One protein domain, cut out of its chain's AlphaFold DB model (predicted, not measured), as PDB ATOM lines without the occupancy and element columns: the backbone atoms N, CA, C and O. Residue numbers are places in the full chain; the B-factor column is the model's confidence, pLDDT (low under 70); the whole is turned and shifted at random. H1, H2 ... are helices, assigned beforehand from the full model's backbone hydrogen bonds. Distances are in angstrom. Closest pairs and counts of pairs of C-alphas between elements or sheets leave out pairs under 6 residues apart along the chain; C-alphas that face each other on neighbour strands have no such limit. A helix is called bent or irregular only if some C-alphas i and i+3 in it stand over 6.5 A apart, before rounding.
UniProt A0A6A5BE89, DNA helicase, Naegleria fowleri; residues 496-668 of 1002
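AT A GLANCE: This is residues 496 to 668 of the 1002 residues of the protein "DNA helicase" of Naegleria fowleri (UniProt A0A6A5BE89). A slab of short, mostly crossed helices in two uneven rows: H5, H3, H2 and H1 follow one another in one row, H4, H6 and H7 make the other, and H1 near the middle joins the two. At the end beyond H1, H9 packs on H1 and H7, H8 folds back along H9, and H10 packs on H1; the other end holds H4, H5 and the long loop between them. The printed part has 173 residues with ten named helices, H1 to H10 in order along the chain, and no named strand; the class is all helix. The whole is compact, with a radius of gyration of the C-alphas of 16.9 A, and spans 48 by 33 by 27 A.

IN THESE COORDINATES: H1, residues 501 to 515, begins with C-alpha 501 at (39.967, 139.800, 48.309) and is 21.0 A from first to last C-alpha. H2 is residues 521 to 527, and H3, residues 537 to 548, is 16.2 A long. H4 is residues 553 to 561 and H5 residues 575 to 581. H6, residues 584 to 601, runs 25.6 A from C-alpha 584 at (49.456, 109.824, 53.881). H7, residues 607 to 616, is 14.2 A long, and H8 is residues 620 to 627. H9, residues 629 to 646, is 25.2 A long; it has a kink of 27 degrees near residue 636 and is irregular, with C-alphas 630 and 633 8.2 A apart. H10, residues 652 to 667, is 23.0 A long and ends with C-alpha 667 at (27.022, 148.094, 38.225).

HOW THE PARTS SIT: H1 is the hub, touching five other helices. It touches H2 at a steep tilt of 48 degrees, opposite ways, the closest C-alphas being those of Ser 506 and Ser 523, 4.6 A apart. H2 touches H3 at a steep tilt of 50 degrees, closest at the C-alphas of Ser 521 and Ile 544, 6.1 A. H3 touches H5 at a steep tilt of 52 degrees, closest at the C-alphas of Ala 542 and Gln 575, 5.0 A. H4 touches H6 at a shallow tilt of 18 degrees, opposite ways, closest at the C-alphas of Ile 553 and Asn 598, 6.2 A. H4 also touches H5, with the C-alphas of Ile 560 and Ile 580 closest at 5.1 A. H3 and H6 are near each other. Residues 597 to 601 of H6 touch residues 511 to 515 of H1, about perpendicular at 78 degrees, closest at the C-alphas of Val 511 and Asn 601, 5.6 A. H7 touches H1 closest at the C-alphas of Leu 504 and Ile 611, 7.1 A. H9 touches H7 at a shallow tilt of 25 degrees, closest at the C-alphas of Ser 608 and Ala 646, 5.0 A, and touches residue 501 of H1, where the C-alphas of Ile 501 and Ile 639 are 6.9 A apart. H8 and H9 form a helical hairpin and only just touch, with 3 pairs of C-alphas within 8 A, closest at those of Lys 625 and Tyr 632, 6.0 A. H10 touches H1 closest at the C-alphas of Asp 512 and Ser 653, 6.3 A. H2 and H6 are apart. Every O i to N i+4 pair is within hydrogen-bond range in H1 to H8 and H10; in H9 12 of 14 are.

THE WHOLE: The C-alphas farthest apart, those of Lys 565 and Gly 668, are 52.9 A from each other. The printed part has no cut. The link from H4 to H5, residues 562 to 574, is long; its C-alphas lie 22 to 27 A from the mean of the C-alphas. The mean pLDDT of the printed part is 83.3, and 24 residues are under 70: residues 563 to 571, 629 to 634, 637 and 661 to 668.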
ATOM      1  N   LEU A 496      36.649 144.479  46.112       74.62
ATOM      2  CA  LEU A 496      36.063 143.154  46.323       74.62
ATOM      3  C   LEU A 496      36.423 142.133  45.220       74.62
ATOM      4  O   LEU A 496      36.473 140.934  45.486       74.62
ATOM      5  N   LYS A 497      36.680 142.591  43.988       76.38
ATOM      6  CA  LYS A 497      37.083 141.790  42.815       76.38
ATOM      7  C   LYS A 497      38.588 141.571  42.700       76.38
ATOM      8  O   LYS A 497      39.002 140.790  41.840       76.38
ATOM      9  N   SER A 498      39.405 142.231  43.521       79.56
ATOM     10  CA  SER A 498      40.851 142.031  43.487       79.56
ATOM     11  C   SER A 498      41.194 140.567  43.778       79.56
ATOM     12  O   SER A 498      40.492 139.863  44.511       79.56
ATOM     13  N   ALA A 499      42.276 140.072  43.178       82.31
ATOM     14  CA  ALA A 499      42.603 138.648  43.229       82.31
ATOM     15  C   ALA A 499      42.907 138.138  44.654       82.31
ATOM     16  O   ALA A 499      42.810 136.937  44.899       82.31
ATOM     17  N   TRP A 500      43.250 139.034  45.586       87.88
ATOM     18  CA  TRP A 500      43.452 138.730  47.002       87.88
ATOM     19  C   TRP A 500      42.142 138.768  47.806       87.88
ATOM     20  O   TRP A 500      41.869 137.818  48.542       87.88
ATOM     21  N   ILE A 501      41.271 139.769  47.618       91.56
ATOM     22  CA  ILE A 501      39.967 139.800  48.309       91.56
ATOM     23  C   ILE A 501      39.036 138.687  47.814       91.56
ATOM     24  O   ILE A 501      38.335 138.076  48.620       91.56
ATOM     25  N   GLN A 502      39.099 138.308  46.535       91.94
ATOM     26  CA  GLN A 502      38.357 137.156  46.007       91.94
ATOM     27  C   GLN A 502      38.734 135.824  46.680       91.94
ATOM     28  O   GLN A 502      37.874 134.948  46.785       91.94
ATOM     29  N   VAL A 503      39.967 135.655  47.182       94.69
ATOM     30  CA  VAL A 503      40.337 134.480  48.001       94.69
ATOM     31  C   VAL A 503      39.589 134.508  49.332       94.69
ATOM     32  O   VAL A 503      38.972 133.509  49.700       94.69
ATOM     33  N   LEU A 504      39.589 135.647  50.032       95.88
ATOM     34  CA  LEU A 504      38.886 135.799  51.311       95.88
ATOM     35  C   LEU A 504      37.370 135.622  51.145       95.88
ATOM     36  O   LEU A 504      36.772 134.839  51.877       95.88
ATOM     37  N   ILE A 505      36.761 136.248  50.134       93.62
ATOM     38  CA  ILE A 505      35.337 136.064  49.811       93.62
ATOM     39  C   ILE A 505      35.029 134.592  49.500       93.62
ATOM     40  O   ILE A 505      34.016 134.087  49.967       93.62
ATOM     41  N   SER A 506      35.909 133.871  48.797       95.25
ATOM     42  CA  SER A 506      35.702 132.440  48.518       95.25
ATOM     43  C   SER A 506      35.786 131.570  49.780       95.25
ATOM     44  O   SER A 506      35.054 130.589  49.891       95.25
ATOM     45  N   TYR A 507      36.617 131.934  50.763       96.56
ATOM     46  CA  TYR A 507      36.603 131.292  52.084       96.56
ATOM     47  C   TYR A 507      35.280 131.541  52.812       96.56
ATOM     48  O   TYR A 507      34.635 130.595  53.263       96.56
ATOM     49  N   LEU A 508      34.865 132.805  52.888       95.31
ATOM     50  CA  LEU A 508      33.650 133.238  53.578       95.31
ATOM     51  C   LEU A 508      32.385 132.616  52.964       95.31
ATOM     52  O   LEU A 508      31.578 132.040  53.687       95.31
ATOM     53  N   ASP A 509      32.246 132.648  51.639       94.00
ATOM     54  CA  ASP A 509      31.126 132.044  50.910       94.00
ATOM     55  C   ASP A 509      31.131 130.506  50.984       94.00
ATOM     56  O   ASP A 509      30.070 129.891  51.086       94.00
ATOM     57  N   THR A 510      32.299 129.851  51.032       94.00
ATOM     58  CA  THR A 510      32.357 128.398  51.291       94.00
ATOM     59  C   THR A 510      31.804 128.066  52.677       94.00
ATOM     60  O   THR A 510      30.973 127.171  52.809       94.00
ATOM     61  N   VAL A 511      32.218 128.802  53.710       93.19
ATOM     62  CA  VAL A 511      31.755 128.587  55.091       93.19
ATOM     63  C   VAL A 511      30.257 128.885  55.223       93.19
ATOM     64  O   VAL A 511      29.515 128.071  55.771       93.19
ATOM     65  N   ASP A 512      29.787 129.999  54.660       92.06
ATOM     66  CA  ASP A 512      28.371 130.375  54.657       92.06
ATOM     67  C   ASP A 512      27.502 129.341  53.920       92.06
ATOM     68  O   ASP A 512      26.489 128.874  54.450       92.06
ATOM     69  N   SER A 513      27.929 128.912  52.729       89.44
ATOM     70  CA  SER A 513      27.206 127.932  51.913       89.44
ATOM     71  C   SER A 513      27.147 126.539  52.551       89.44
ATOM     72  O   SER A 513      26.112 125.876  52.453       89.44
ATOM     73  N   ILE A 514      28.190 126.127  53.282       87.06
ATOM     74  CA  ILE A 514      28.170 124.926  54.131       87.06
ATOM     75  C   ILE A 514      27.191 125.102  55.299       87.06
ATOM     76  O   ILE A 514      26.352 124.227  55.511       87.06
ATOM     77  N   SER A 515      27.229 126.234  56.013       84.25
ATOM     78  CA  SER A 515      26.336 126.484  57.159       84.25
ATOM     79  C   SER A 515      24.846 126.464  56.775       84.25
ATOM     80  O   SER A 515      23.997 126.056  57.566       84.25
ATOM     81  N   ARG A 516      24.533 126.835  55.524       83.19
ATOM     82  CA  ARG A 516      23.187 126.803  54.927       83.19
ATOM     83  C   ARG A 516      22.828 125.487  54.219       83.19
ATOM     84  O   ARG A 516      21.764 125.417  53.609       83.19
ATOM     85  N   GLY A 517      23.690 124.464  54.250       80.25
ATOM     86  CA  GLY A 517      23.448 123.172  53.591       80.25
ATOM     87  C   GLY A 517      23.336 123.251  52.061       80.25
ATOM     88  O   GLY A 517      22.626 122.457  51.450       80.25
ATOM     89  N   SER A 518      23.982 124.237  51.432       82.50
ATOM     90  CA  SER A 518      23.837 124.558  50.006       82.50
ATOM     91  C   SER A 518      25.181 125.006  49.418       82.50
ATOM     92  O   SER A 518      25.348 126.153  49.009       82.50
ATOM     93  N   LEU A 519      26.158 124.090  49.444       85.88
ATOM     94  CA  LEU A 519      27.572 124.318  49.126       85.88
ATOM     95  C   LEU A 519      27.807 125.024  47.779       85.88
ATOM     96  O   LEU A 519      27.407 124.529  46.722       85.88
ATOM     97  N   ASN A 520      28.590 126.107  47.793       87.81
ATOM     98  CA  ASN A 520      29.149 126.683  46.575       87.81
ATOM     99  C   ASN A 520      30.444 125.954  46.184       87.81
ATOM    100  O   ASN A 520      31.548 126.295  46.619       87.81
ATOM    101  N   SER A 521      30.303 124.957  45.312       88.00
ATOM    102  CA  SER A 521      31.415 124.144  44.812       88.00
ATOM    103  C   SER A 521      32.531 124.951  44.137       88.00
ATOM    104  O   SER A 521      33.679 124.520  44.176       88.00
ATOM    105  N   ARG A 522      32.244 126.133  43.566       88.06
ATOM    106  CA  ARG A 522      33.263 126.995  42.932       88.06
ATOM    107  C   ARG A 522      34.136 127.719  43.954       88.06
ATOM    108  O   ARG A 522      35.336 127.854  43.737       88.06
ATOM    109  N   SER A 523      33.535 128.176  45.047       90.94
ATOM    110  CA  SER A 523      34.254 128.845  46.133       90.94
ATOM    111  C   SER A 523      35.144 127.853  46.872       90.94
ATOM    112  O   SER A 523      36.322 128.141  47.084       90.94
ATOM    113  N   LEU A 524      34.631 126.641  47.133       93.69
ATOM    114  CA  LEU A 524      35.423 125.537  47.675       93.69
ATOM    115  C   LEU A 524      36.571 125.160  46.723       93.69
ATOM    116  O   LEU A 524      37.718 125.054  47.157       93.69
ATOM    117  N   ASP A 525      36.295 125.022  45.422       90.50
ATOM    118  CA  ASP A 525      37.318 124.737  44.413       90.50
ATOM    119  C   ASP A 525      38.447 125.788  44.410       90.50
ATOM    120  O   ASP A 525      39.627 125.433  44.333       90.50
ATOM    121  N   HIS A 526      38.116 127.072  44.558       91.31
ATOM    122  CA  HIS A 526      39.111 128.144  44.584       91.31
ATOM    123  C   HIS A 526      40.057 128.053  45.797       91.31
ATOM    124  O   HIS A 526      41.257 128.290  45.646       91.31
ATOM    125  N   ILE A 527      39.561 127.683  46.985       95.31
ATOM    126  CA  ILE A 527      40.335 127.766  48.241       95.31
ATOM    127  C   ILE A 527      41.135 126.508  48.616       95.31
ATOM    128  O   ILE A 527      42.056 126.609  49.432       95.31
ATOM    129  N   THR A 528      40.828 125.328  48.055       94.00
ATOM    130  CA  THR A 528      41.423 124.045  48.506       94.00
ATOM    131  C   THR A 528      42.958 124.029  48.476       94.00
ATOM    132  O   THR A 528      43.566 123.507  49.408       94.00
ATOM    133  N   ASN A 529      43.595 124.677  47.493       93.44
ATOM    134  CA  ASN A 529      45.058 124.866  47.422       93.44
ATOM    135  C   ASN A 529      45.469 126.352  47.517       93.44
ATOM    136  O   ASN A 529      46.406 126.796  46.851       93.44
ATOM    137  N   ILE A 530      44.762 127.142  48.334       92.62
ATOM    138  CA  ILE A 530      45.187 128.493  48.728       92.62
ATOM    139  C   ILE A 530      45.145 128.628  50.266       92.62
ATOM    140  O   ILE A 530      44.047 128.739  50.809       92.62
ATOM    141  N   PRO A 531      46.281 128.653  50.998       93.44
ATOM    142  CA  PRO A 531      47.654 128.419  50.533       93.44
ATOM    143  C   PRO A 531      47.851 127.039  49.900       93.44
ATOM    144  O   PRO A 531      46.980 126.181  50.018       93.44
ATOM    145  N   ASP A 532      48.992 126.821  49.246       88.19
ATOM    146  CA  ASP A 532      49.299 125.518  48.649       88.19
ATOM    147  C   ASP A 532      49.353 124.412  49.722       88.19
ATOM    148  O   ASP A 532      49.915 124.592  50.806       88.19
ATOM    149  N   ARG A 533      48.720 123.277  49.413       90.81
ATOM    150  CA  ARG A 533      48.571 122.096  50.277       90.81
ATOM    151  C   ARG A 533      48.921 120.789  49.563       90.81
ATOM    152  O   ARG A 533      48.863 119.735  50.199       90.81
ATOM    153  N   GLY A 534      49.257 120.839  48.270       87.12
ATOM    154  CA  GLY A 534      49.550 119.654  47.460       87.12
ATOM    155  C   GLY A 534      48.362 118.708  47.230       87.12
ATOM    156  O   GLY A 534      48.591 117.540  46.938       87.12
ATOM    157  N   ILE A 535      47.112 119.171  47.375       90.56
ATOM    158  CA  ILE A 535      45.913 118.334  47.186       90.56
ATOM    159  C   ILE A 535      45.640 118.177  45.681       90.56
ATOM    160  O   ILE A 535      45.517 119.180  44.971       90.56
ATOM    161  N   PHE A 536      45.527 116.948  45.177       90.62
ATOM    162  CA  PHE A 536      45.362 116.685  43.744       90.62
ATOM    163  C   PHE A 536      43.941 116.985  43.235       90.62
ATOM    164  O   PHE A 536      42.977 117.076  43.999       90.62
ATOM    165  N   THR A 537      43.798 117.146  41.917       86.50
ATOM    166  CA  THR A 537      42.537 117.528  41.250       86.50
ATOM    167  C   THR A 537      41.424 116.503  41.482       86.50
ATOM    168  O   THR A 537      40.261 116.857  41.677       86.50
ATOM    169  N   GLU A 538      41.784 115.224  41.499       86.25
ATOM    170  CA  GLU A 538      40.907 114.078  41.718       86.25
ATOM    171  C   GLU A 538      40.382 114.069  43.162       86.25
ATOM    172  O   GLU A 538      39.172 113.993  43.382       86.25
ATOM    173  N   THR A 539      41.276 114.260  44.138       90.62
ATOM    174  CA  THR A 539      40.953 114.435  45.563       90.62
ATOM    175  C   THR A 539      40.032 115.624  45.785       90.62
ATOM    176  O   THR A 539      38.979 115.498  46.404       90.62
ATOM    177  N   LYS A 540      40.396 116.779  45.226       90.12
ATOM    178  CA  LYS A 540      39.621 118.022  45.269       90.12
ATOM    179  C   LYS A 540      38.198 117.819  44.740       90.12
ATOM    180  O   LYS A 540      37.244 118.242  45.389       90.12
ATOM    181  N   SER A 541      38.057 117.113  43.617       89.38
ATOM    182  CA  SER A 541      36.759 116.761  43.027       89.38
ATOM    183  C   SER A 541      35.952 115.836  43.945       89.38
ATOM    184  O   SER A 541      34.787 116.111  44.216       89.38
ATOM    185  N   ALA A 542      36.576 114.794  44.504       88.88
ATOM    186  CA  ALA A 542      35.916 113.866  45.424       88.88
ATOM    187  C   ALA A 542      35.464 114.534  46.742       88.88
ATOM    188  O   ALA A 542      34.406 114.189  47.267       88.88
ATOM    189  N   LEU A 543      36.216 115.513  47.262       90.25
ATOM    190  CA  LEU A 543      35.805 116.323  48.418       90.25
ATOM    191  C   LEU A 543      34.589 117.202  48.092       90.25
ATOM    192  O   LEU A 543      33.640 117.244  48.875       90.25
ATOM    193  N   ILE A 544      34.599 117.869  46.931       89.19
ATOM    194  CA  ILE A 544      33.467 118.673  46.444       89.19
ATOM    195  C   ILE A 544      32.222 117.792  46.271       89.19
ATOM    196  O   ILE A 544      31.153 118.175  46.744       89.19
ATOM    197  N   ASP A 545      32.348 116.612  45.658       88.44
ATOM    198  CA  ASP A 545      31.248 115.657  45.476       88.44
ATOM    199  C   ASP A 545      30.644 115.213  46.818       88.44
ATOM    200  O   ASP A 545      29.426 115.288  46.996       88.44
ATOM    201  N   CYS A 546      31.471 114.780  47.777       88.06
ATOM    202  CA  CYS A 546      31.008 114.320  49.090       88.06
ATOM    203  C   CYS A 546      30.246 115.414  49.854       88.06
ATOM    204  O   CYS A 546      29.134 115.167  50.326       88.06
ATOM    205  N   LEU A 547      30.805 116.628  49.928       87.81
ATOM    206  CA  LEU A 547      30.172 117.760  50.616       87.81
ATOM    207  C   LEU A 547      28.916 118.257  49.866       87.81
ATOM    208  O   LEU A 547      27.930 118.624  50.500       87.81
ATOM    209  N   SER A 548      28.898 118.209  48.527       86.19
ATOM    210  CA  SER A 548      27.710 118.552  47.715       86.19
ATOM    211  C   SER A 548      26.553 117.567  47.908       86.19
ATOM    212  O   SER A 548      25.393 117.947  47.776       86.19
ATOM    213  N   ASN A 549      26.857 116.306  48.228       86.25
ATOM    214  CA  ASN A 549      25.876 115.258  48.528       86.25
ATOM    215  C   ASN A 549      25.475 115.218  50.019       86.25
ATOM    216  O   ASN A 549      24.837 114.262  50.455       86.25
ATOM    217  N   GLY A 550      25.822 116.249  50.798       82.38
ATOM    218  CA  GLY A 550      25.332 116.439  52.166       82.38
ATOM    219  C   GLY A 550      26.093 115.689  53.262       82.38
ATOM    220  O   GLY A 550      25.624 115.690  54.397       82.38
ATOM    221  N   ILE A 551      27.253 115.083  52.970       87.25
ATOM    222  CA  ILE A 551      28.150 114.588  54.028       87.25
ATOM    223  C   ILE A 551      28.717 115.798  54.782       87.25
ATOM    224  O   ILE A 551      29.221 116.734  54.160       87.25
ATOM    225  N   SER A 552      28.654 115.791  56.115       88.00
ATOM    226  CA  SER A 552      29.227 116.865  56.932       88.00
ATOM    227  C   SER A 552      30.757 116.797  56.993       88.00
ATOM    228  O   SER A 552      31.372 115.754  56.762       88.00
ATOM    229  N   ILE A 553      31.399 117.913  57.351       89.56
ATOM    230  CA  ILE A 553      32.865 117.978  57.466       89.56
ATOM    231  C   ILE A 553      33.387 116.946  58.484       89.56
ATOM    232  O   ILE A 553      34.386 116.281  58.218       89.56
ATOM    233  N   SER A 554      32.697 116.776  59.617       87.69
ATOM    234  CA  SER A 554      33.064 115.814  60.664       87.69
ATOM    235  C   SER A 554      32.994 114.367  60.173       87.69
ATOM    236  O   SER A 554      33.964 113.626  60.317       87.69
ATOM    237  N   GLU A 555      31.893 113.979  59.519       86.81
ATOM    238  CA  GLU A 555      31.743 112.636  58.939       86.81
ATOM    239  C   GLU A 555      32.803 112.368  57.863       86.81
ATOM    240  O   GLU A 555      33.355 111.272  57.795       86.81
ATOM    241  N   LEU A 556      33.138 113.376  57.050       88.69
ATOM    242  CA  LEU A 556      34.173 113.260  56.025       88.69
ATOM    243  C   LEU A 556      35.573 113.064  56.635       88.69
ATOM    244  O   LEU A 556      36.356 112.278  56.102       88.69
ATOM    245  N   ILE A 557      35.874 113.707  57.770       89.94
ATOM    246  CA  ILE A 557      37.100 113.454  58.543       89.94
ATOM    247  C   ILE A 557      37.100 112.016  59.088       89.94
ATOM    248  O   ILE A 557      38.067 111.295  58.852       89.94
ATOM    249  N   ASP A 558      36.025 111.558  59.738       86.06
ATOM    250  CA  ASP A 558      35.930 110.199  60.307       86.06
ATOM    251  C   ASP A 558      36.041 109.086  59.246       86.06
ATOM    252  O   ASP A 558      36.680 108.049  59.476       86.06
ATOM    253  N   ILE A 559      35.460 109.313  58.061       84.94
ATOM    254  CA  ILE A 559      35.593 108.455  56.876       84.94
ATOM    255  C   ILE A 559      37.065 108.377  56.445       84.94
ATOM    256  O   ILE A 559      37.616 107.280  56.324       84.94
ATOM    257  N   ILE A 560      37.725 109.524  56.252       87.25
ATOM    258  CA  ILE A 560      39.123 109.586  55.799       87.25
ATOM    259  C   ILE A 560      40.072 108.999  56.858       87.25
ATOM    260  O   ILE A 560      41.020 108.287  56.512       87.25
ATOM    261  N   GLU A 561      39.814 109.216  58.151       84.56
ATOM    262  CA  GLU A 561      40.577 108.633  59.263       84.56
ATOM    263  C   GLU A 561      40.346 107.124  59.471       84.56
ATOM    264  O   GLU A 561      41.118 106.506  60.205       84.56
ATOM    265  N   LYS A 562      39.385 106.505  58.763       70.25
ATOM    266  CA  LYS A 562      38.999 105.081  58.875       70.25
ATOM    267  C   LYS A 562      38.404 104.704  60.244       70.25
ATOM    268  O   LYS A 562      38.668 103.615  60.750       70.25
ATOM    269  N   ARG A 563      37.602 105.586  60.854       58.31
ATOM    270  CA  ARG A 563      37.021 105.367  62.198       58.31
ATOM    271  C   ARG A 563      35.588 104.823  62.227       58.31
ATOM    272  O   ARG A 563      35.154 104.371  63.283       58.31
ATOM    273  N   VAL A 564      34.864 104.820  61.104       55.19
ATOM    274  CA  VAL A 564      33.433 104.451  61.051       55.19
ATOM    275  C   VAL A 564      33.120 103.529  59.863       55.19
ATOM    276  O   VAL A 564      33.577 103.771  58.745       55.19
ATOM    277  N   LYS A 565      32.288 102.494  60.073       57.19
ATOM    278  CA  LYS A 565      31.655 101.722  58.983       57.19
ATOM    279  C   LYS A 565      30.497 102.535  58.391       57.19
ATOM    280  O   LYS A 565      29.447 102.645  59.016       57.19
ATOM    281  N   TYR A 566      30.679 103.101  57.198       59.28
ATOM    282  CA  TYR A 566      29.692 103.976  56.554       59.28
ATOM    283  C   TYR A 566      28.827 103.229  55.518       59.28
ATOM    284  O   TYR A 566      29.360 102.495  54.684       59.28
ATOM    285  N   LYS A 567      27.496 103.434  55.517       57.75
ATOM    286  CA  LYS A 567      26.586 102.880  54.489       57.75
ATOM    287  C   LYS A 567      26.693 103.726  53.213       57.75
ATOM    288  O   LYS A 567      25.971 104.702  53.038       57.75
ATOM    289  N   ILE A 568      27.634 103.368  52.338       59.97
ATOM    290  CA  ILE A 568      27.934 104.110  51.103       59.97
ATOM    291  C   ILE A 568      26.713 104.128  50.167       59.97
ATOM    292  O   ILE A 568      26.267 103.084  49.688       59.97
ATOM    293  N   THR A 569      26.201 105.324  49.870       61.12
ATOM    294  CA  THR A 569      25.164 105.544  48.854       61.12
ATOM    295  C   THR A 569      25.714 105.290  47.448       61.12
ATOM    296  O   THR A 569      26.898 105.513  47.181       61.12
ATOM    297  N   LEU A 570      24.857 104.848  46.518       59.88
ATOM    298  CA  LEU A 570      25.265 104.528  45.139       59.88
ATOM    299  C   LEU A 570      26.019 105.687  44.459       59.88
ATOM    300  O   LEU A 570      26.997 105.443  43.753       59.88
ATOM    301  N   THR A 571      25.620 106.932  44.739       62.12
ATOM    302  CA  THR A 571      26.196 108.170  44.191       62.12
ATOM    303  C   THR A 571      27.670 108.391  44.545       62.12
ATOM    304  O   THR A 571      28.413 108.917  43.722       62.12
ATOM    305  N   LEU A 572      28.117 107.978  45.739       74.50
ATOM    306  CA  LEU A 572      29.471 108.255  46.260       74.50
ATOM    307  C   LEU A 572      30.389 107.021  46.272       74.50
ATOM    308  O   LEU A 572      31.467 107.022  46.876       74.50
ATOM    309  N   ARG A 573      29.979 105.952  45.574       75.75
ATOM    310  CA  ARG A 573      30.644 104.639  45.559       75.75
ATOM    311  C   ARG A 573      32.056 104.642  44.950       75.75
ATOM    312  O   ARG A 573      32.764 103.648  45.086       75.75
ATOM    313  N   ARG A 574      32.486 105.736  44.308       78.50
ATOM    314  CA  ARG A 574      33.857 105.915  43.783       78.50
ATOM    315  C   ARG A 574      34.695 106.860  44.648       78.50
ATOM    316  O   ARG A 574      35.864 106.584  44.889       78.50
ATOM    317  N   GLN A 575      34.085 107.938  45.129       85.44
ATOM    318  CA  GLN A 575      34.723 109.039  45.848       85.44
ATOM    319  C   GLN A 575      35.185 108.615  47.245       85.44
ATOM    320  O   GLN A 575      36.340 108.835  47.599       85.44
ATOM    321  N   ILE A 576      34.323 107.944  48.018       80.62
ATOM    322  CA  ILE A 576      34.655 107.525  49.388       80.62
ATOM    323  C   ILE A 576      35.838 106.531  49.412       80.62
ATOM    324  O   ILE A 576      36.812 106.808  50.111       80.62
ATOM    325  N   PRO A 577      35.853 105.433  48.622       81.62
ATOM    326  CA  PRO A 577      37.011 104.535  48.572       81.62
ATOM    327  C   PRO A 577      38.301 105.207  48.085       81.62
ATOM    328  O   PRO A 577      39.376 104.858  48.568       81.62
ATOM    329  N   PHE A 578      38.206 106.178  47.167       85.81
ATOM    330  CA  PHE A 578      39.357 106.950  46.695       85.81
ATOM    331  C   PHE A 578      39.975 107.787  47.827       85.81
ATOM    332  O   PHE A 578      41.163 107.645  48.109       85.81
ATOM    333  N   LEU A 579      39.164 108.576  48.544       84.69
ATOM    334  CA  LEU A 579      39.624 109.415  49.662       84.69
ATOM    335  C   LEU A 579      40.224 108.593  50.823       84.69
ATOM    336  O   LEU A 579      41.143 109.036  51.508       84.69
ATOM    337  N   ILE A 580      39.740 107.364  51.027       83.56
ATOM    338  CA  ILE A 580      40.257 106.406  52.022       83.56
ATOM    339  C   ILE A 580      41.624 105.804  51.618       83.56
ATOM    340  O   ILE A 580      42.368 105.324  52.486       83.56
ATOM    341  N   ALA A 581      41.947 105.806  50.319       82.62
ATOM    342  CA  ALA A 581      43.118 105.164  49.716       82.62
ATOM    343  C   ALA A 581      44.224 106.141  49.253       82.62
ATOM    344  O   ALA A 581      45.230 105.689  48.707       82.62
ATOM    345  N   MET A 582      44.051 107.447  49.477       87.19
ATOM    346  CA  MET A 582      45.057 108.487  49.218       87.19
ATOM    347  C   MET A 582      46.386 108.261  49.961       87.19
ATOM    348  O   MET A 582      46.445 107.560  50.976       87.19
ATOM    349  N   ASP A 583      47.441 108.936  49.491       87.00
ATOM    350  CA  ASP A 583      48.722 109.009  50.199       87.00
ATOM    351  C   ASP A 583      48.600 109.700  51.572       87.00
ATOM    352  O   ASP A 583      47.738 110.551  51.796       87.00
ATOM    353  N   ASN A 584      49.490 109.343  52.503       86.38
ATOM    354  CA  ASN A 584      49.456 109.824  53.881       86.38
ATOM    355  C   ASN A 584      49.746 111.328  54.033       86.38
ATOM    356  O   ASN A 584      49.143 111.950  54.910       86.38
ATOM    357  N   GLU A 585      50.629 111.927  53.224       86.94
ATOM    358  CA  GLU A 585      50.901 113.371  53.322       86.94
ATOM    359  C   GLU A 585      49.753 114.188  52.711       86.94
ATOM    360  O   GLU A 585      49.283 115.142  53.332       86.94
ATOM    361  N   GLU A 586      49.202 113.763  51.570       89.50
ATOM    362  CA  GLU A 586      48.017 114.409  50.984       89.50
ATOM    363  C   GLU A 586      46.792 114.281  51.908       89.50
ATOM    364  O   GLU A 586      46.093 115.261  52.177       89.50
ATOM    365  N   LYS A 587      46.563 113.092  52.479       91.06
ATOM    366  CA  LYS A 587      45.509 112.843  53.473       91.06
ATOM    367  C   LYS A 587      45.644 113.751  54.696       91.06
ATOM    368  O   LYS A 587      44.646 114.284  55.176       91.06
ATOM    369  N   LYS A 588      46.863 113.962  55.192       91.44
ATOM    370  CA  LYS A 588      47.161 114.873  56.307       91.44
ATOM    371  C   LYS A 588      46.873 116.337  55.944       91.44
ATOM    372  O   LYS A 588      46.245 117.035  56.747       91.44
ATOM    373  N   SER A 589      47.231 116.775  54.733       92.12
ATOM    374  CA  SER A 589      46.846 118.086  54.187       92.12
ATOM    375  C   SER A 589      45.326 118.262  54.097       92.12
ATOM    376  O   SER A 589      44.802 119.287  54.541       92.12
ATOM    377  N   VAL A 590      44.599 117.254  53.598       93.69
ATOM    378  CA  VAL A 590      43.127 117.265  53.523       93.69
ATOM    379  C   VAL A 590      42.492 117.318  54.912       93.69
ATOM    380  O   VAL A 590      41.651 118.181  55.147       93.69
ATOM    381  N   ILE A 591      42.917 116.476  55.860       93.25
ATOM    382  CA  ILE A 591      42.398 116.502  57.240       93.25
ATOM    383  C   ILE A 591      42.659 117.867  57.891       93.25
ATOM    384  O   ILE A 591      41.782 118.401  58.567       93.25
ATOM    385  N   THR A 592      43.822 118.482  57.659       94.56
ATOM    386  CA  THR A 592      44.129 119.828  58.176       94.56
ATOM    387  C   THR A 592      43.208 120.890  57.561       94.56
ATOM    388  O   THR A 592      42.650 121.713  58.287       94.56
ATOM    389  N   PHE A 593      42.967 120.840  56.247       95.69
ATOM    390  CA  PHE A 593      42.032 121.740  55.567       95.69
ATOM    391  C   PHE A 593      40.582 121.573  56.055       95.69
ATOM    392  O   PHE A 593      39.932 122.568  56.380       95.69
ATOM    393  N   LEU A 594      40.092 120.336  56.192       94.31
ATOM    394  CA  LEU A 594      38.753 120.048  56.719       94.31
ATOM    395  C   LEU A 594      38.599 120.530  58.174       94.31
ATOM    396  O   LEU A 594      37.590 121.149  58.504       94.31
ATOM    397  N   ASN A 595      39.613 120.351  59.027       94.44
ATOM    398  CA  ASN A 595      39.595 120.891  60.393       94.44
ATOM    399  C   ASN A 595      39.515 122.428  60.421       94.44
ATOM    400  O   ASN A 595      38.779 122.984  61.238       94.44
ATOM    401  N   HIS A 596      40.206 123.127  59.510       95.50
ATOM    402  CA  HIS A 596      40.039 124.576  59.361       95.50
ATOM    403  C   HIS A 596      38.621 124.948  58.906       95.50
ATOM    404  O   HIS A 596      38.031 125.845  59.506       95.50
ATOM    405  N   LEU A 597      38.051 124.273  57.894       93.62
ATOM    406  CA  LEU A 597      36.668 124.525  57.457       93.62
ATOM    407  C   LEU A 597      35.672 124.340  58.612       93.62
ATOM    408  O   LEU A 597      34.821 125.203  58.826       93.62
ATOM    409  N   ASN A 598      35.817 123.263  59.393       91.31
ATOM    410  CA  ASN A 598      34.947 122.993  60.535       91.31
ATOM    411  C   ASN A 598      35.056 124.102  61.594       91.31
ATOM    412  O   ASN A 598      34.045 124.659  62.015       91.31
ATOM    413  N   ARG A 599      36.282 124.507  61.956       92.56
ATOM    414  CA  ARG A 599      36.499 125.591  62.926       92.56
ATOM    415  C   ARG A 599      35.981 126.947  62.435       92.56
ATOM    416  O   ARG A 599      35.513 127.748  63.237       92.56
ATOM    417  N   MET A 600      36.043 127.221  61.134       93.75
ATOM    418  CA  MET A 600      35.487 128.450  60.564       93.75
ATOM    419  C   MET A 600      33.951 128.465  60.584       93.75
ATOM    420  O   MET A 600      33.361 129.513  60.840       93.75
ATOM    421  N   ASN A 601      33.306 127.307  60.412       87.44
ATOM    422  CA  ASN A 601      31.851 127.147  60.531       87.44
ATOM    423  C   ASN A 601      31.330 127.455  61.954       87.44
ATOM    424  O   ASN A 601      30.214 127.943  62.116       87.44
ATOM    425  N   GLU A 602      32.158 127.266  62.988       87.12
ATOM    426  CA  GLU A 602      31.857 127.669  64.375       87.12
ATOM    427  C   GLU A 602      31.969 129.193  64.618       87.12
ATOM    428  O   GLU A 602      31.527 129.690  65.655       87.12
ATOM    429  N   MET A 603      32.578 129.952  63.695       86.31
ATOM    430  CA  MET A 603      32.962 131.364  63.882       86.31
ATOM    431  C   MET A 603      32.106 132.369  63.085       86.31
ATOM    432  O   MET A 603      32.383 133.567  63.100       86.31
ATOM    433  N   THR A 604      31.029 131.916  62.441       83.94
ATOM    434  CA  THR A 604      30.140 132.711  61.558       83.94
ATOM    435  C   THR A 604      29.423 133.895  62.229       83.94
ATOM    436  O   THR A 604      28.918 134.780  61.535       83.94
ATOM    437  N   ASN A 605      29.426 133.950  63.567       81.88
ATOM    438  CA  ASN A 605      28.878 135.038  64.389       81.88
ATOM    439  C   ASN A 605      29.827 136.249  64.559       81.88
ATOM    440  O   ASN A 605      29.468 137.204  65.242       81.88
ATOM    441  N   SER A 606      31.046 136.218  64.007       87.25
ATOM    442  CA  SER A 606      31.946 137.382  63.966       87.25
ATOM    443  C   SER A 606      32.782 137.362  62.689       87.25
ATOM    444  O   SER A 606      33.783 136.646  62.589       87.25
ATOM    445  N   VAL A 607      32.370 138.156  61.699       90.62
ATOM    446  CA  VAL A 607      32.977 138.140  60.360       90.62
ATOM    447  C   VAL A 607      34.423 138.638  60.396       90.62
ATOM    448  O   VAL A 607      35.304 137.982  59.845       90.62
ATOM    449  N   SER A 608      34.705 139.729  61.120       90.06
ATOM    450  CA  SER A 608      36.077 140.232  61.307       90.06
ATOM    451  C   SER A 608      36.991 139.185  61.974       90.06
ATOM    452  O   SER A 608      38.083 138.900  61.477       90.06
ATOM    453  N   SER A 609      36.522 138.493  63.025       91.44
ATOM    454  CA  SER A 609      37.300 137.418  63.670       91.44
ATOM    455  C   SER A 609      37.512 136.194  62.769       91.44
ATOM    456  O   SER A 609      38.550 135.536  62.860       91.44
ATOM    457  N   LEU A 610      36.552 135.882  61.893       94.69
ATOM    458  CA  LEU A 610      36.674 134.825  60.889       94.69
ATOM    459  C   LEU A 610      37.703 135.194  59.803       94.69
ATOM    460  O   LEU A 610      38.562 134.372  59.486       94.69
ATOM    461  N   ILE A 611      37.700 136.434  59.301       95.31
ATOM    462  CA  ILE A 611      38.717 136.930  58.353       95.31
ATOM    463  C   ILE A 611      40.118 136.871  58.980       95.31
ATOM    464  O   ILE A 611      41.038 136.332  58.364       95.31
ATOM    465  N   GLN A 612      40.285 137.322  60.229       94.94
ATOM    466  CA  GLN A 612      41.566 137.210  60.942       94.94
ATOM    467  C   GLN A 612      42.013 135.749  61.148       94.94
ATOM    468  O   GLN A 612      43.208 135.458  61.108       94.94
ATOM    469  N   TYR A 613      41.085 134.801  61.323       96.62
ATOM    470  CA  TYR A 613      41.421 133.373  61.367       96.62
ATOM    471  C   TYR A 613      41.906 132.854  60.000       96.62
ATOM    472  O   TYR A 613      42.910 132.141  59.938       96.62
ATOM    473  N   ILE A 614      41.249 133.242  58.901       97.19
ATOM    474  CA  ILE A 614      41.655 132.884  57.530       97.19
ATOM    475  C   ILE A 614      43.067 133.415  57.224       97.19
ATOM    476  O   ILE A 614      43.932 132.665  56.768       97.19
ATOM    477  N   LEU A 615      43.332 134.682  57.543       96.31
ATOM    478  CA  LEU A 615      44.646 135.305  57.365       96.31
ATOM    479  C   LEU A 615      45.725 134.591  58.197       96.31
ATOM    480  O   LEU A 615      46.683 134.056  57.632       96.31
ATOM    481  N   ASN A 616      45.520 134.501  59.516       95.38
ATOM    482  CA  ASN A 616      46.598 134.225  60.475       95.38
ATOM    483  C   ASN A 616      46.724 132.741  60.864       95.38
ATOM    484  O   ASN A 616      47.780 132.310  61.327       95.38
ATOM    485  N   ARG A 617      45.643 131.950  60.759       95.19
ATOM    486  CA  ARG A 617      45.608 130.532  61.182       95.19
ATOM    487  C   ARG A 617      45.500 129.555  60.021       95.19
ATOM    488  O   ARG A 617      46.058 128.470  60.130       95.19
ATOM    489  N   VAL A 618      44.839 129.938  58.929       96.25
ATOM    490  CA  VAL A 618      44.845 129.174  57.667       96.25
ATOM    491  C   VAL A 618      46.067 129.538  56.800       96.25
ATOM    492  O   VAL A 618      46.405 128.806  55.872       96.25
ATOM    493  N   GLY A 619      46.771 130.630  57.133       94.62
ATOM    494  CA  GLY A 619      48.038 131.039  56.514       94.62
ATOM    495  C   GLY A 619      47.887 131.843  55.220       94.62
ATOM    496  O   GLY A 619      48.856 131.978  54.469       94.62
ATOM    497  N   VAL A 620      46.686 132.363  54.935       95.81
ATOM    498  CA  VAL A 620      46.413 133.125  53.706       95.81
ATOM    499  C   VAL A 620      47.250 134.405  53.642       95.81
ATOM    500  O   VAL A 620      47.713 134.750  52.560       95.81
ATOM    501  N   GLU A 621      47.533 135.062  54.771       93.81
ATOM    502  CA  GLU A 621      48.387 136.261  54.810       93.81
ATOM    503  C   GLU A 621      49.785 135.982  54.225       93.81
ATOM    504  O   GLU A 621      50.218 136.652  53.288       93.81
ATOM    505  N   SER A 622      50.461 134.932  54.706       91.44
ATOM    506  CA  SER A 622      51.788 134.519  54.231       91.44
ATOM    507  C   SER A 622      51.794 134.157  52.744       91.44
ATOM    508  O   SER A 622      52.723 134.516  52.020       91.44
ATOM    509  N   TYR A 623      50.739 133.487  52.266       92.19
ATOM    510  CA  TYR A 623      50.563 133.177  50.844       92.19
ATOM    511  C   TYR A 623      50.407 134.445  49.996       92.19
ATOM    512  O   TYR A 623      51.024 134.556  48.937       92.19
ATOM    513  N   LEU A 624      49.618 135.421  50.455       90.38
ATOM    514  CA  LEU A 624      49.432 136.691  49.753       90.38
ATOM    515  C   LEU A 624      50.727 137.520  49.746       90.38
ATOM    516  O   LEU A 624      51.095 138.032  48.687       90.38
ATOM    517  N   LYS A 625      51.470 137.559  50.863       84.88
ATOM    518  CA  LYS A 625      52.807 138.179  50.957       84.88
ATOM    519  C   LYS A 625      53.807 137.558  49.977       84.88
ATOM    520  O   LYS A 625      54.531 138.291  49.314       84.88
ATOM    521  N   GLN A 626      53.814 136.230  49.832       83.50
ATOM    522  CA  GLN A 626      54.703 135.521  48.902       83.50
ATOM    523  C   GLN A 626      54.287 135.662  47.425       83.50
ATOM    524  O   GLN A 626      55.143 135.677  46.543       83.50
ATOM    525  N   LYS A 627      52.981 135.722  47.138       76.31
ATOM    526  CA  LYS A 627      52.436 135.736  45.768       76.31
ATOM    527  C   LYS A 627      52.372 137.131  45.147       76.31
ATOM    528  O   LYS A 627      52.466 137.255  43.929       76.31
ATOM    529  N   TYR A 628      52.189 138.165  45.967       76.62
ATOM    530  CA  TYR A 628      51.988 139.547  45.530       76.62
ATOM    531  C   TYR A 628      53.072 140.493  46.068       76.62
ATOM    532  O   TYR A 628      52.796 141.665  46.291       76.62
ATOM    533  N   THR A 629      54.304 140.008  46.259       65.00
ATOM    534  CA  THR A 629      55.417 140.706  46.938       65.00
ATOM    535  C   THR A 629      55.611 142.168  46.521       65.00
ATOM    536  O   THR A 629      55.793 143.024  47.378       65.00
ATOM    537  N   SER A 630      55.535 142.480  45.222       49.09
ATOM    538  CA  SER A 630      55.709 143.843  44.684       49.09
ATOM    539  C   SER A 630      54.514 144.780  44.901       49.09
ATOM    540  O   SER A 630      54.633 145.982  44.696       49.09
ATOM    541  N   ASN A 631      53.353 144.231  45.259       55.06
ATOM    542  CA  ASN A 631      52.067 144.926  45.337       55.06
ATOM    543  C   ASN A 631      51.395 144.731  46.711       55.06
ATOM    544  O   ASN A 631      50.229 145.096  46.879       55.06
ATOM    545  N   TYR A 632      52.083 144.115  47.680       66.06
ATOM    546  CA  TYR A 632      51.441 143.628  48.899       66.06
ATOM    547  C   TYR A 632      50.867 144.760  49.767       66.06
ATOM    548  O   TYR A 632      49.820 144.583  50.371       66.06
ATOM    549  N   GLU A 633      51.454 145.955  49.740       61.38
ATOM    550  CA  GLU A 633      50.921 147.151  50.410       61.38
ATOM    551  C   GLU A 633      49.485 147.512  49.955       61.38
ATOM    552  O   GLU A 633      48.657 147.954  50.750       61.38
ATOM    553  N   MET A 634      49.148 147.277  48.679       60.00
ATOM    554  CA  MET A 634      47.779 147.444  48.167       60.00
ATOM    555  C   MET A 634      46.867 146.292  48.612       60.00
ATOM    556  O   MET A 634      45.694 146.510  48.903       60.00
ATOM    557  N   CYS A 635      47.411 145.076  48.696       75.25
ATOM    558  CA  CYS A 635      46.714 143.912  49.240       75.25
ATOM    559  C   CYS A 635      46.357 144.110  50.722       75.25
ATOM    560  O   CYS A 635      45.240 143.807  51.128       75.25
ATOM    561  N   GLU A 636      47.272 144.669  51.512       78.31
ATOM    562  CA  GLU A 636      47.097 144.987  52.930       78.31
ATOM    563  C   GLU A 636      45.984 146.027  53.137       78.31
ATOM    564  O   GLU A 636      45.028 145.754  53.858       78.31
ATOM    565  N   LYS A 637      46.013 147.146  52.400       68.06
ATOM    566  CA  LYS A 637      44.983 148.205  52.472       68.06
ATOM    567  C   LYS A 637      43.585 147.737  52.049       68.06
ATOM    568  O   LYS A 637      42.591 148.124  52.661       68.06
ATOM    569  N   ASP A 638      43.486 146.878  51.033       82.38
ATOM    570  CA  ASP A 638      42.211 146.255  50.647       82.38
ATOM    571  C   ASP A 638      41.685 145.291  51.736       82.38
ATOM    572  O   ASP A 638      40.471 145.159  51.914       82.38
ATOM    573  N   ILE A 639      42.580 144.605  52.461       88.19
ATOM    574  CA  ILE A 639      42.233 143.704  53.574       88.19
ATOM    575  C   ILE A 639      41.784 144.501  54.805       88.19
ATOM    576  O   ILE A 639      40.808 144.109  55.447       88.19
ATOM    577  N   GLU A 640      42.437 145.625  55.109       83.19
ATOM    578  CA  GLU A 640      42.015 146.564  56.158       83.19
ATOM    579  C   GLU A 640      40.597 147.098  55.897       83.19
ATOM    580  O   GLU A 640      39.758 147.072  56.799       83.19
ATOM    581  N   GLU A 641      40.282 147.504  54.661       79.38
ATOM    582  CA  GLU A 641      38.932 147.969  54.309       79.38
ATOM    583  C   GLU A 641      37.893 146.833  54.382       79.38
ATOM    584  O   GLU A 641      36.785 147.042  54.882       79.38
ATOM    585  N   LEU A 642      38.244 145.605  53.970       86.19
ATOM    586  CA  LEU A 642      37.360 144.442  54.133       86.19
ATOM    587  C   LEU A 642      37.073 144.146  55.616       86.19
ATOM    588  O   LEU A 642      35.925 143.875  55.972       86.19
ATOM    589  N   LEU A 643      38.092 144.215  56.480       87.56
ATOM    590  CA  LEU A 643      37.952 144.042  57.929       87.56
ATOM    591  C   LEU A 643      37.072 145.137  58.545       87.56
ATOM    592  O   LEU A 643      36.154 144.821  59.297       87.56
ATOM    593  N   ARG A 644      37.286 146.402  58.168       78.62
ATOM    594  CA  ARG A 644      36.490 147.556  58.616       78.62
ATOM    595  C   ARG A 644      35.011 147.448  58.224       78.62
ATOM    596  O   ARG A 644      34.140 147.836  59.000       78.62
ATOM    597  N   ILE A 645      34.696 146.900  57.049       80.38
ATOM    598  CA  ILE A 645      33.303 146.585  56.683       80.38
ATOM    599  C   ILE A 645      32.786 145.434  57.561       80.38
ATOM    600  O   ILE A 645      31.713 145.545  58.148       80.38
ATOM    601  N   ALA A 646      33.577 144.369  57.729       84.62
ATOM    602  CA  ALA A 646      33.219 143.181  58.508       84.62
ATOM    603  C   ALA A 646      33.031 143.425  60.020       84.62
ATOM    604  O   ALA A 646      32.417 142.597  60.693       84.62
ATOM    605  N   GLU A 647      33.533 144.535  60.566       82.31
ATOM    606  CA  GLU A 647      33.254 144.990  61.938       82.31
ATOM    607  C   GLU A 647      31.813 145.487  62.136       82.31
ATOM    608  O   GLU A 647      31.314 145.480  63.260       82.31
ATOM    609  N   ASN A 648      31.132 145.905  61.063       72.06
ATOM    610  CA  ASN A 648      29.791 146.495  61.121       72.06
ATOM    611  C   ASN A 648      28.662 145.486  60.813       72.06
ATOM    612  O   ASN A 648      27.486 145.798  61.024       72.06
ATOM    613  N   SER A 649      28.994 144.281  60.338       76.25
ATOM    614  CA  SER A 649      28.019 143.267  59.913       76.25
ATOM    615  C   SER A 649      27.805 142.181  60.974       76.25
ATOM    616  O   SER A 649      28.720 141.457  61.355       76.25
ATOM    617  N   GLU A 650      26.554 142.027  61.415       75.56
ATOM    618  CA  GLU A 650      26.156 141.163  62.541       75.56
ATOM    619  C   GLU A 650      26.323 139.654  62.282       75.56
ATOM    620  O   GLU A 650      26.479 138.885  63.229       75.56
ATOM    621  N   THR A 651      26.262 139.208  61.022       84.56
ATOM    622  CA  THR A 651      26.409 137.794  60.637       84.56
ATOM    623  C   THR A 651      27.082 137.649  59.274       84.56
ATOM    624  O   THR A 651      26.998 138.537  58.421       84.56
ATOM    625  N   LEU A 652      27.706 136.489  59.044       88.81
ATOM    626  CA  LEU A 652      28.372 136.156  57.783       88.81
ATOM    627  C   LEU A 652      27.453 136.264  56.552       88.81
ATOM    628  O   LEU A 652      27.827 136.890  55.561       88.81
ATOM    629  N   SER A 653      26.239 135.711  56.622       86.00
ATOM    630  CA  SER A 653      25.290 135.748  55.503       86.00
ATOM    631  C   SER A 653      24.837 137.175  55.178       86.00
ATOM    632  O   SER A 653      24.661 137.515  54.010       86.00
ATOM    633  N   LYS A 654      24.692 138.029  56.205       81.94
ATOM    634  CA  LYS A 654      24.332 139.443  56.047       81.94
ATOM    635  C   LYS A 654      25.469 140.228  55.388       81.94
ATOM    636  O   LYS A 654      25.223 140.900  54.396       81.94
ATOM    637  N   PHE A 655      26.707 140.053  55.857       87.50
ATOM    638  CA  PHE A 655      27.910 140.645  55.258       87.50
ATOM    639  C   PHE A 655      28.069 140.282  53.775       87.50
ATOM    640  O   PHE A 655      28.317 141.147  52.935       87.50
ATOM    641  N   LEU A 656      27.887 139.001  53.430       86.69
ATOM    642  CA  LEU A 656      27.957 138.544  52.041       86.69
ATOM    643  C   LEU A 656      26.804 139.102  51.192       86.69
ATOM    644  O   LEU A 656      27.025 139.417  50.024       86.69
ATOM    645  N   GLN A 657      25.602 139.275  51.749       80.75
ATOM    646  CA  GLN A 657      24.506 139.958  51.055       80.75
ATOM    647  C   GLN A 657      24.826 141.444  50.829       80.75
ATOM    648  O   GLN A 657      24.742 141.906  49.693       80.75
ATOM    649  N   GLU A 658      25.253 142.163  51.870       78.50
ATOM    650  CA  GLU A 658      25.634 143.582  51.828       78.50
ATOM    651  C   GLU A 658      26.700 143.828  50.740       78.50
ATOM    652  O   GLU A 658      26.509 144.674  49.867       78.50
ATOM    653  N   ILE A 659      27.758 143.008  50.694       79.81
ATOM    654  CA  ILE A 659      28.811 143.057  49.662       79.81
ATOM    655  C   ILE A 659      28.281 142.811  48.239       79.81
ATOM    656  O   ILE A 659      28.691 143.502  47.303       79.81
ATOM    657  N   ASN A 660      27.370 141.850  48.051       71.25
ATOM    658  CA  ASN A 660      26.804 141.545  46.732       71.25
ATOM    659  C   ASN A 660      25.791 142.606  46.256       71.25
ATOM    660  O   ASN A 660      25.689 142.868  45.055       71.25
ATOM    661  N   GLU A 661      25.060 143.249  47.167       66.88
ATOM    662  CA  GLU A 661      24.167 144.365  46.837       66.88
ATOM    663  C   GLU A 661      24.955 145.637  46.490       66.88
ATOM    664  O   GLU A 661      24.581 146.357  45.560       66.88
ATOM    665  N   ASP A 662      26.095 145.870  47.144       61.16
ATOM    666  CA  ASP A 662      26.987 146.996  46.851       61.16
ATOM    667  C   ASP A 662      27.743 146.822  45.512       61.16
ATOM    668  O   ASP A 662      28.004 147.783  44.786       61.16
ATOM    669  N   GLU A 663      28.036 145.577  45.127       57.91
ATOM    670  CA  GLU A 663      28.473 145.181  43.779       57.91
ATOM    671  C   GLU A 663      27.393 145.434  42.706       57.91
ATOM    672  O   GLU A 663      27.681 145.939  41.610       57.91
ATOM    673  N   ALA A 664      26.135 145.096  43.010       47.97
ATOM    674  CA  ALA A 664      25.001 145.259  42.102       47.97
ATOM    675  C   ALA A 664      24.609 146.736  41.909       47.97
ATOM    676  O   ALA A 664      24.301 147.155  40.791       47.97
ATOM    677  N   SER A 665      24.666 147.549  42.968       47.00
ATOM    678  CA  SER A 665      24.351 148.981  42.907       47.00
ATOM    679  C   SER A 665      25.363 149.744  42.040       47.00
ATOM    680  O   SER A 665      24.966 150.478  41.135       47.00
ATOM    681  N   LYS A 666      26.666 149.477  42.219       48.31
ATOM    682  CA  LYS A 666      27.774 150.086  41.453       48.31
ATOM    683  C   LYS A 666      27.826 149.650  39.984       48.31
ATOM    684  O   LYS A 666      28.495 150.297  39.181       48.31
ATOM    685  N   SER A 667      27.126 148.577  39.611       40.88
ATOM    686  CA  SER A 667      27.022 148.094  38.225       40.88
ATOM    687  C   SER A 667      25.691 148.437  37.533       40.88
ATOM    688  O   SER A 667      25.556 148.230  36.323       40.88
ATOM    689  N   GLY A 668      24.726 149.020  38.252       36.03
ATOM    690  CA  GLY A 668      23.448 149.470  37.700       36.03
ATOM    691  C   GLY A 668      23.563 150.780  36.913       36.03
ATOM    692  O   GLY A 668      23.984 151.804  37.442       36.03
TER     693      GLY A 668